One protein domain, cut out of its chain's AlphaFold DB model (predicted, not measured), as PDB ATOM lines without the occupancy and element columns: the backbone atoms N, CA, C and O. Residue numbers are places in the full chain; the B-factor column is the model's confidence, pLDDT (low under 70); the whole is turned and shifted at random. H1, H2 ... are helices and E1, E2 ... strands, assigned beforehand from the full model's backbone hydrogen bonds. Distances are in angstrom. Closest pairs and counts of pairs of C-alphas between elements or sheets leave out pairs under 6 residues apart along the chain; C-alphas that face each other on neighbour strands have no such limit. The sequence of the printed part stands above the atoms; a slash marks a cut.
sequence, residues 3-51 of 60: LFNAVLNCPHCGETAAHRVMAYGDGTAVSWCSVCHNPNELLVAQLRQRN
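Overview. This is residues 3 to 51 of the 60 residues of an uncharacterized protein of Magnetospirillum fulvum MGU-K5 (UniProt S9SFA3). One strongly twisted, curled sheet zigzags through four strands, and the short helix H1 stands up from it over E3. The 49 printed residues include E1, E2, E3, E4 and H1, in that order, and the class is mostly strand; the sheet, order E1 E2 E3 E4, is a meander, each strand the antiparallel neighbour of the one before. It is compact, radius of gyration of the C-alphas 10.4 A, spanning 29 by 19 by 15 A.

Arrangement. Start at E1, residues 3 to 9, a hairpin with E2, residues 16 to 23; N 6 and O 19 are within hydrogen-bond range, 2.9 A. E2 and E3, residues 28 to 33, form a hairpin, N 22 to O 30 2.9 A; E3 and E4, residues 39 to 43, another, N 31 to O 40 3.0 A. Edge strands E1 and E4 are apart. H1, residues 44 to 49, has every O i to N i+4 pair within range; its closest C-alphas to E3 are Val 44 and Thr 28, 5.6 A.

Along the chain. Find C-alpha 3 at (139.156, 185.350, 144.117); E1 runs 18.1 A, E2 21.2 A, E3 17.2 A, E4 13.4 A, and H1, 8.8 A, to C-alpha 49 at (140.413, 175.484, 160.146).

Size, cuts and confidence. The printed part has no cut or long link; pLDDT is under 70 at residues 3 to 9, 14 to 18, 42 and 46 to 51.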
ATOM      1  N   LEU A   3     138.100 184.642 143.408       61.59
ATOM      2  CA  LEU A   3     139.156 185.350 144.117       61.59
ATOM      3  C   LEU A   3     138.581 185.877 145.431       61.59
ATOM      4  O   LEU A   3     137.550 186.551 145.424       61.59
ATOM      5  N   PHE A   4     139.247 185.580 146.539       67.19
ATOM      6  CA  PHE A   4     138.910 186.109 147.851       67.19
ATOM      7  C   PHE A   4     140.046 187.013 148.322       67.19
ATOM      8  O   PHE A   4     141.223 186.686 148.156       67.19
ATOM      9  N   ASN A   5     139.691 188.147 148.920       66.19
ATOM     10  CA  ASN A   5     140.644 188.957 149.667       66.19
ATOM     11  C   ASN A   5     140.562 188.532 151.131       66.19
ATOM     12  O   ASN A   5     139.471 188.504 151.702       66.19
ATOM     13  N   ALA A   6     141.702 188.198 151.724       65.81
ATOM     14  CA  ALA A   6     141.815 187.858 153.131       65.81
ATOM     15  C   ALA A   6     142.807 188.814 153.801       65.81
ATOM     16  O   ALA A   6     143.907 189.047 153.299       65.81
ATOM     17  N   VAL A   7     142.426 189.378 154.945       64.81
ATOM     18  CA  VAL A   7     143.342 190.171 155.771       64.81
ATOM     19  C   VAL A   7     144.063 189.194 156.692       64.81
ATOM     20  O   VAL A   7     143.537 188.798 157.727       64.81
ATOM     21  N   LEU A   8     145.236 188.734 156.259       67.50
ATOM     22  CA  LEU A   8     146.085 187.809 157.007       67.50
ATOM     23  C   LEU A   8     147.433 188.477 157.272       67.50
ATOM     24  O   LEU A   8     147.950 189.202 156.423       67.50
ATOM     25  N   ASN A   9     148.028 188.211 158.431       69.19
ATOM     26  CA  ASN A   9     149.390 188.660 158.716       69.19
ATOM     27  C   ASN A   9     150.380 187.792 157.937       69.19
ATOM     28  O   ASN A   9     150.277 186.560 157.960       69.19
ATOM     29  N   CYS A  10     151.342 188.415 157.256       71.44
ATOM     30  CA  CYS A  10     152.361 187.659 156.542       71.44
ATOM     31  C   CYS A  10     153.437 187.175 157.529       71.44
ATOM     32  O   CYS A  10     154.119 188.013 158.119       71.44
ATOM     33  N   PRO A  11     153.674 185.858 157.672       71.12
ATOM     34  CA  PRO A  11     154.723 185.361 158.561       71.12
ATOM     35  C   PRO A  11     156.141 185.686 158.061       71.12
ATOM     36  O   PRO A  11     157.087 185.564 158.827       71.12
ATOM     37  N   HIS A  12     156.299 186.099 156.796       72.88
ATOM     38  CA  HIS A  12     157.603 186.440 156.216       72.88
ATOM     39  C   HIS A  12     157.988 187.911 156.372       72.88
ATOM     40  O   HIS A  12     159.151 188.194 156.633       72.88
ATOM     41  N   CYS A  13     157.057 188.851 156.180       73.38
ATOM     42  CA  CYS A  13     157.368 190.283 156.252       73.38
ATOM     43  C   CYS A  13     156.760 190.995 157.465       73.38
ATOM     44  O   CYS A  13     157.012 192.179 157.634       73.38
ATOM     45  N   GLY A  14     155.960 190.315 158.296       66.50
ATOM     46  CA  GLY A  14     155.336 190.903 159.490       66.50
ATOM     47  C   GLY A  14     154.218 191.911 159.196       66.50
ATOM     48  O   GLY A  14     153.472 192.273 160.100       66.50
ATOM     49  N   GLU A  15     154.058 192.315 157.937       68.31
ATOM     50  CA  GLU A  15     153.041 193.259 157.497       68.31
ATOM     51  C   GLU A  15     151.639 192.636 157.477       68.31
ATOM     52  O   GLU A  15     151.423 191.495 157.034       68.31
ATOM     53  N   THR A  16     150.660 193.442 157.886       59.59
ATOM     54  CA  THR A  16     149.228 193.168 157.721       59.59
ATOM     55  C   THR A  16     148.850 193.438 156.265       59.59
ATOM     56  O   THR A  16     148.262 194.462 155.923       59.59
ATOM     57  N   ALA A  17     149.255 192.548 155.363       62.66
ATOM     58  CA  ALA A  17     149.022 192.715 153.935       62.66
ATOM     59  C   ALA A  17     147.751 191.985 153.480       62.66
ATOM     60  O   ALA A  17     147.449 190.880 153.935       62.66
ATOM     61  N   ALA A  18     147.035 192.583 152.524       65.06
ATOM     62  CA  ALA A  18     145.916 191.967 151.819       65.06
ATOM     63  C   ALA A  18     146.388 190.698 151.085       65.06
ATOM     64  O   ALA A  18     146.886 190.757 149.960       65.06
ATOM     65  N   HIS A  19     146.258 189.543 151.736       74.69
ATOM     66  CA  HIS A  19     146.555 188.265 151.116       74.69
ATOM     67  C   HIS A  19     145.449 187.960 150.122       74.69
ATOM     68  O   HIS A  19     144.253 188.018 150.430       74.69
ATOM     69  N   ARG A  20     145.853 187.631 148.902       76.56
ATOM     70  CA  ARG A  20     144.917 187.159 147.892       76.56
ATOM     71  C   ARG A  20     144.849 185.653 147.991       76.56
ATOM     72  O   ARG A  20     145.874 184.993 148.141       76.56
ATOM     73  N   VAL A  21     143.635 185.130 147.927       80.62
ATOM     74  CA  VAL A  21     143.366 183.699 147.936       80.62
ATOM     75  C   VAL A  21     142.625 183.353 146.657       80.62
ATOM     76  O   VAL A  21     141.590 183.944 146.336       80.62
ATOM     77  N   MET A  22     143.150 182.383 145.925       83.75
ATOM     78  CA  MET A  22     142.509 181.807 144.753       83.75
ATOM     79  C   MET A  22     142.154 180.360 145.057       83.75
ATOM     80  O   MET A  22     143.035 179.580 145.393       83.75
ATOM     81  N   ALA A  23     140.873 180.011 144.945       83.50
ATOM     82  CA  ALA A  23     140.410 178.638 145.115       83.50
ATOM     83  C   ALA A  23     140.148 177.973 143.757       83.50
ATOM     84  O   ALA A  23     139.515 178.568 142.868       83.50
ATOM     85  N   TYR A  24     140.592 176.726 143.638       83.56
ATOM     86  CA  TYR A  24     140.406 175.862 142.480       83.56
ATOM     87  C   TYR A  24     139.266 174.861 142.727       83.56
ATOM     88  O   TYR A  24     138.801 174.663 143.851       83.56
ATOM     89  N   GLY A  25     138.743 174.279 141.645       82.81
ATOM     90  CA  GLY A  25     137.589 173.369 141.698       82.81
ATOM     91  C   GLY A  25     137.895 171.985 142.281       82.81
ATOM     92  O   GLY A  25     136.971 171.229 142.552       82.81
ATOM     93  N   ASP A  26     139.171 171.672 142.483       85.12
ATOM     94  CA  ASP A  26     139.689 170.408 143.015       85.12
ATOM     95  C   ASP A  26     139.873 170.418 144.545       85.12
ATOM     96  O   ASP A  26     140.324 169.437 145.128       85.12
ATOM     97  N   GLY A  27     139.504 171.516 145.212       84.56
ATOM     98  CA  GLY A  27     139.648 171.662 146.661       84.56
ATOM     99  C   GLY A  27     140.998 172.223 147.113       84.56
ATOM    100  O   GLY A  27     141.235 172.318 148.322       84.56
ATOM    101  N   THR A  28     141.854 172.648 146.181       84.50
ATOM    102  CA  THR A  28     143.081 173.393 146.480       84.50
ATOM    103  C   THR A  28     142.832 174.903 146.474       84.50
ATOM    104  O   THR A  28     141.912 175.418 145.826       84.50
ATOM    105  N   ALA A  29     143.640 175.640 147.228       85.19
ATOM    106  CA  ALA A  29     143.690 177.088 147.153       85.19
ATOM    107  C   ALA A  29     145.126 177.592 147.279       85.19
ATOM    108  O   ALA A  29     145.915 177.092 148.075       85.19
ATOM    109  N   VAL A  30     145.451 178.634 146.526       82.56
ATOM    110  CA  VAL A  30     146.738 179.319 146.622       82.56
ATOM    111  C   VAL A  30     146.518 180.656 147.302       82.56
ATOM    112  O   VAL A  30     145.662 181.443 146.890       82.56
ATOM    113  N   SER A  31     147.298 180.908 148.348       80.12
ATOM    114  CA  SER A  31     147.354 182.206 149.014       80.12
ATOM    115  C   SER A  31     148.707 182.859 148.770       80.12
ATOM    116  O   SER A  31     149.731 182.178 148.778       80.12
ATOM    117  N   TRP A  32     148.731 184.171 148.552       80.31
ATOM    118  CA  TRP A  32     149.989 184.906 148.436       80.31
ATOM    119  C   TRP A  32     149.890 186.304 149.032       80.31
ATOM    120  O   TRP A  32     148.831 186.941 149.031       80.31
ATOM    121  N   CYS A  33     151.022 186.781 149.542       81.19
ATOM    122  CA  CYS A  33     151.171 188.150 150.016       81.19
ATOM    123  C   CYS A  33     151.467 189.073 148.829       81.19
ATOM    124  O   CYS A  33     152.412 188.831 148.084       81.19
ATOM    125  N   SER A  34     150.716 190.161 148.661       77.62
ATOM    126  CA  SER A  34     150.964 191.142 147.591       77.62
ATOM    127  C   SER A  34     152.187 192.041 147.826       77.62
ATOM    128  O   SER A  34     152.514 192.843 146.960       77.62
ATOM    129  N   VAL A  35     152.838 191.942 148.991       77.75
ATOM    130  CA  VAL A  35     154.033 192.729 149.338       77.75
ATOM    131  C   VAL A  35     155.297 191.925 149.040       77.75
ATOM    132  O   VAL A  35     156.071 192.286 148.158       77.75
ATOM    133  N   CYS A  36     155.491 190.794 149.724       80.75
ATOM    134  CA  CYS A  36     156.682 189.957 149.545       80.75
ATOM    135  C   CYS A  36     156.537 188.896 148.443       80.75
ATOM    136  O   CYS A  36     157.492 188.179 148.168       80.75
ATOM    137  N   HIS A  37     155.357 188.790 147.820       75.00
ATOM    138  CA  HIS A  37     155.060 187.859 146.726       75.00
ATOM    139  C   HIS A  37     155.307 186.378 147.047       75.00
ATOM    140  O   HIS A  37     155.386 185.572 146.128       75.00
ATOM    141  N   ASN A  38     155.374 185.999 148.329       70.56
ATOM    142  CA  ASN A  38     155.577 184.609 148.730       70.56
ATOM    143  C   ASN A  38     154.276 183.793 148.572       70.56
ATOM    144  O   ASN A  38     153.299 184.095 149.275       70.56
ATOM    145  N   PRO A  39     154.229 182.786 147.679       72.81
ATOM    146  CA  PRO A  39     153.062 181.932 147.514       72.81
ATOM    147  C   PRO A  39     153.084 180.761 148.507       72.81
ATOM    148  O   PRO A  39     154.134 180.195 148.799       72.81
ATOM    149  N   ASN A  40     151.913 180.370 149.004       73.19
ATOM    150  CA  ASN A  40     151.705 179.116 149.728       73.19
ATOM    151  C   ASN A  40     150.471 178.396 149.179       73.19
ATOM    152  O   ASN A  40     149.372 178.965 149.145       73.19
ATOM    153  N   GLU A  41     150.662 177.142 148.778       71.31
ATOM    154  CA  GLU A  41     149.591 176.225 148.400       71.31
ATOM    155  C   GLU A  41     148.982 175.589 149.656       71.31
ATOM    156  O   GLU A  41     149.697 175.145 150.553       71.31
ATOM    157  N   LEU A  42     147.652 175.604 149.754       68.81
ATOM    158  CA  LEU A  42     146.902 175.188 150.937       68.81
ATOM    159  C   LEU A  42     145.670 174.378 150.526       68.81
ATOM    160  O   LEU A  42     144.979 174.700 149.557       68.81
ATOM    161  N   LEU A  43     145.318 173.365 151.316       76.12
ATOM    162  CA  LEU A  43     144.029 172.693 151.158       76.12
ATOM    163  C   LEU A  43     142.910 173.612 151.672       76.12
ATOM    164  O   LEU A  43     143.028 174.203 152.750       76.12
ATOM    165  N   VAL A  44     141.776 173.697 150.967       72.38
ATOM    166  CA  VAL A  44     140.641 174.551 151.391       72.38
ATOM    167  C   VAL A  44     140.133 174.181 152.794       72.38
ATOM    168  O   VAL A  44     139.696 175.052 153.549       72.38
ATOM    169  N   ALA A  45     140.235 172.907 153.185       70.38
ATOM    170  CA  ALA A  45     139.910 172.452 154.537       70.38
ATOM    171  C   ALA A  45     140.792 173.112 155.617       70.38
ATOM    172  O   ALA A  45     140.276 173.515 156.657       70.38
ATOM    173  N   GLN A  46     142.089 173.297 155.352       69.62
ATOM    174  CA  GLN A  46     143.025 173.943 156.278       69.62
ATOM    175  C   GLN A  46     142.754 175.445 156.402       69.62
ATOM    176  O   GLN A  46     142.839 175.994 157.496       69.62
ATOM    177  N   LEU A  47     142.355 176.110 155.311       67.38
ATOM    178  CA  LEU A  47     141.934 177.517 155.356       67.38
ATOM    179  C   LEU A  47     140.713 177.724 156.259       67.38
ATOM    180  O   LEU A  47     140.686 178.673 157.037       67.38
ATOM    181  N   ARG A  48     139.724 176.821 156.199       66.19
ATOM    182  CA  ARG A  48     138.548 176.860 157.091       66.19
ATOM    183  C   ARG A  48     138.924 176.634 158.555       66.19
ATOM    184  O   ARG A  48     138.325 177.237 159.435       66.19
ATOM    185  N   GLN A  49     139.914 175.779 158.803       63.31
ATOM    186  CA  GLN A  49     140.413 175.484 160.146       63.31
ATOM    187  C   GLN A  49     141.323 176.570 160.713       63.31
ATOM    188  O   GLN A  49     141.523 176.593 161.918       63.31
ATOM    189  N   ARG A  50     141.872 177.473 159.893       59.59
ATOM    190  CA  ARG A  50     142.755 178.551 160.364       59.59
ATOM    191  C   ARG A  50     141.998 179.774 160.904       59.59
ATOM    192  O   ARG A  50     142.602 180.824 161.083       59.59
ATOM    193  N   ASN A  51     140.696 179.641 161.166       55.25
ATOM    194  CA  ASN A  51     139.858 180.682 161.762       55.25
ATOM    195  C   ASN A  51     139.329 180.407 163.197       55.25
ATOM    196  O   ASN A  51     138.188 180.772 163.473       55.25
TER     197      ASN A  51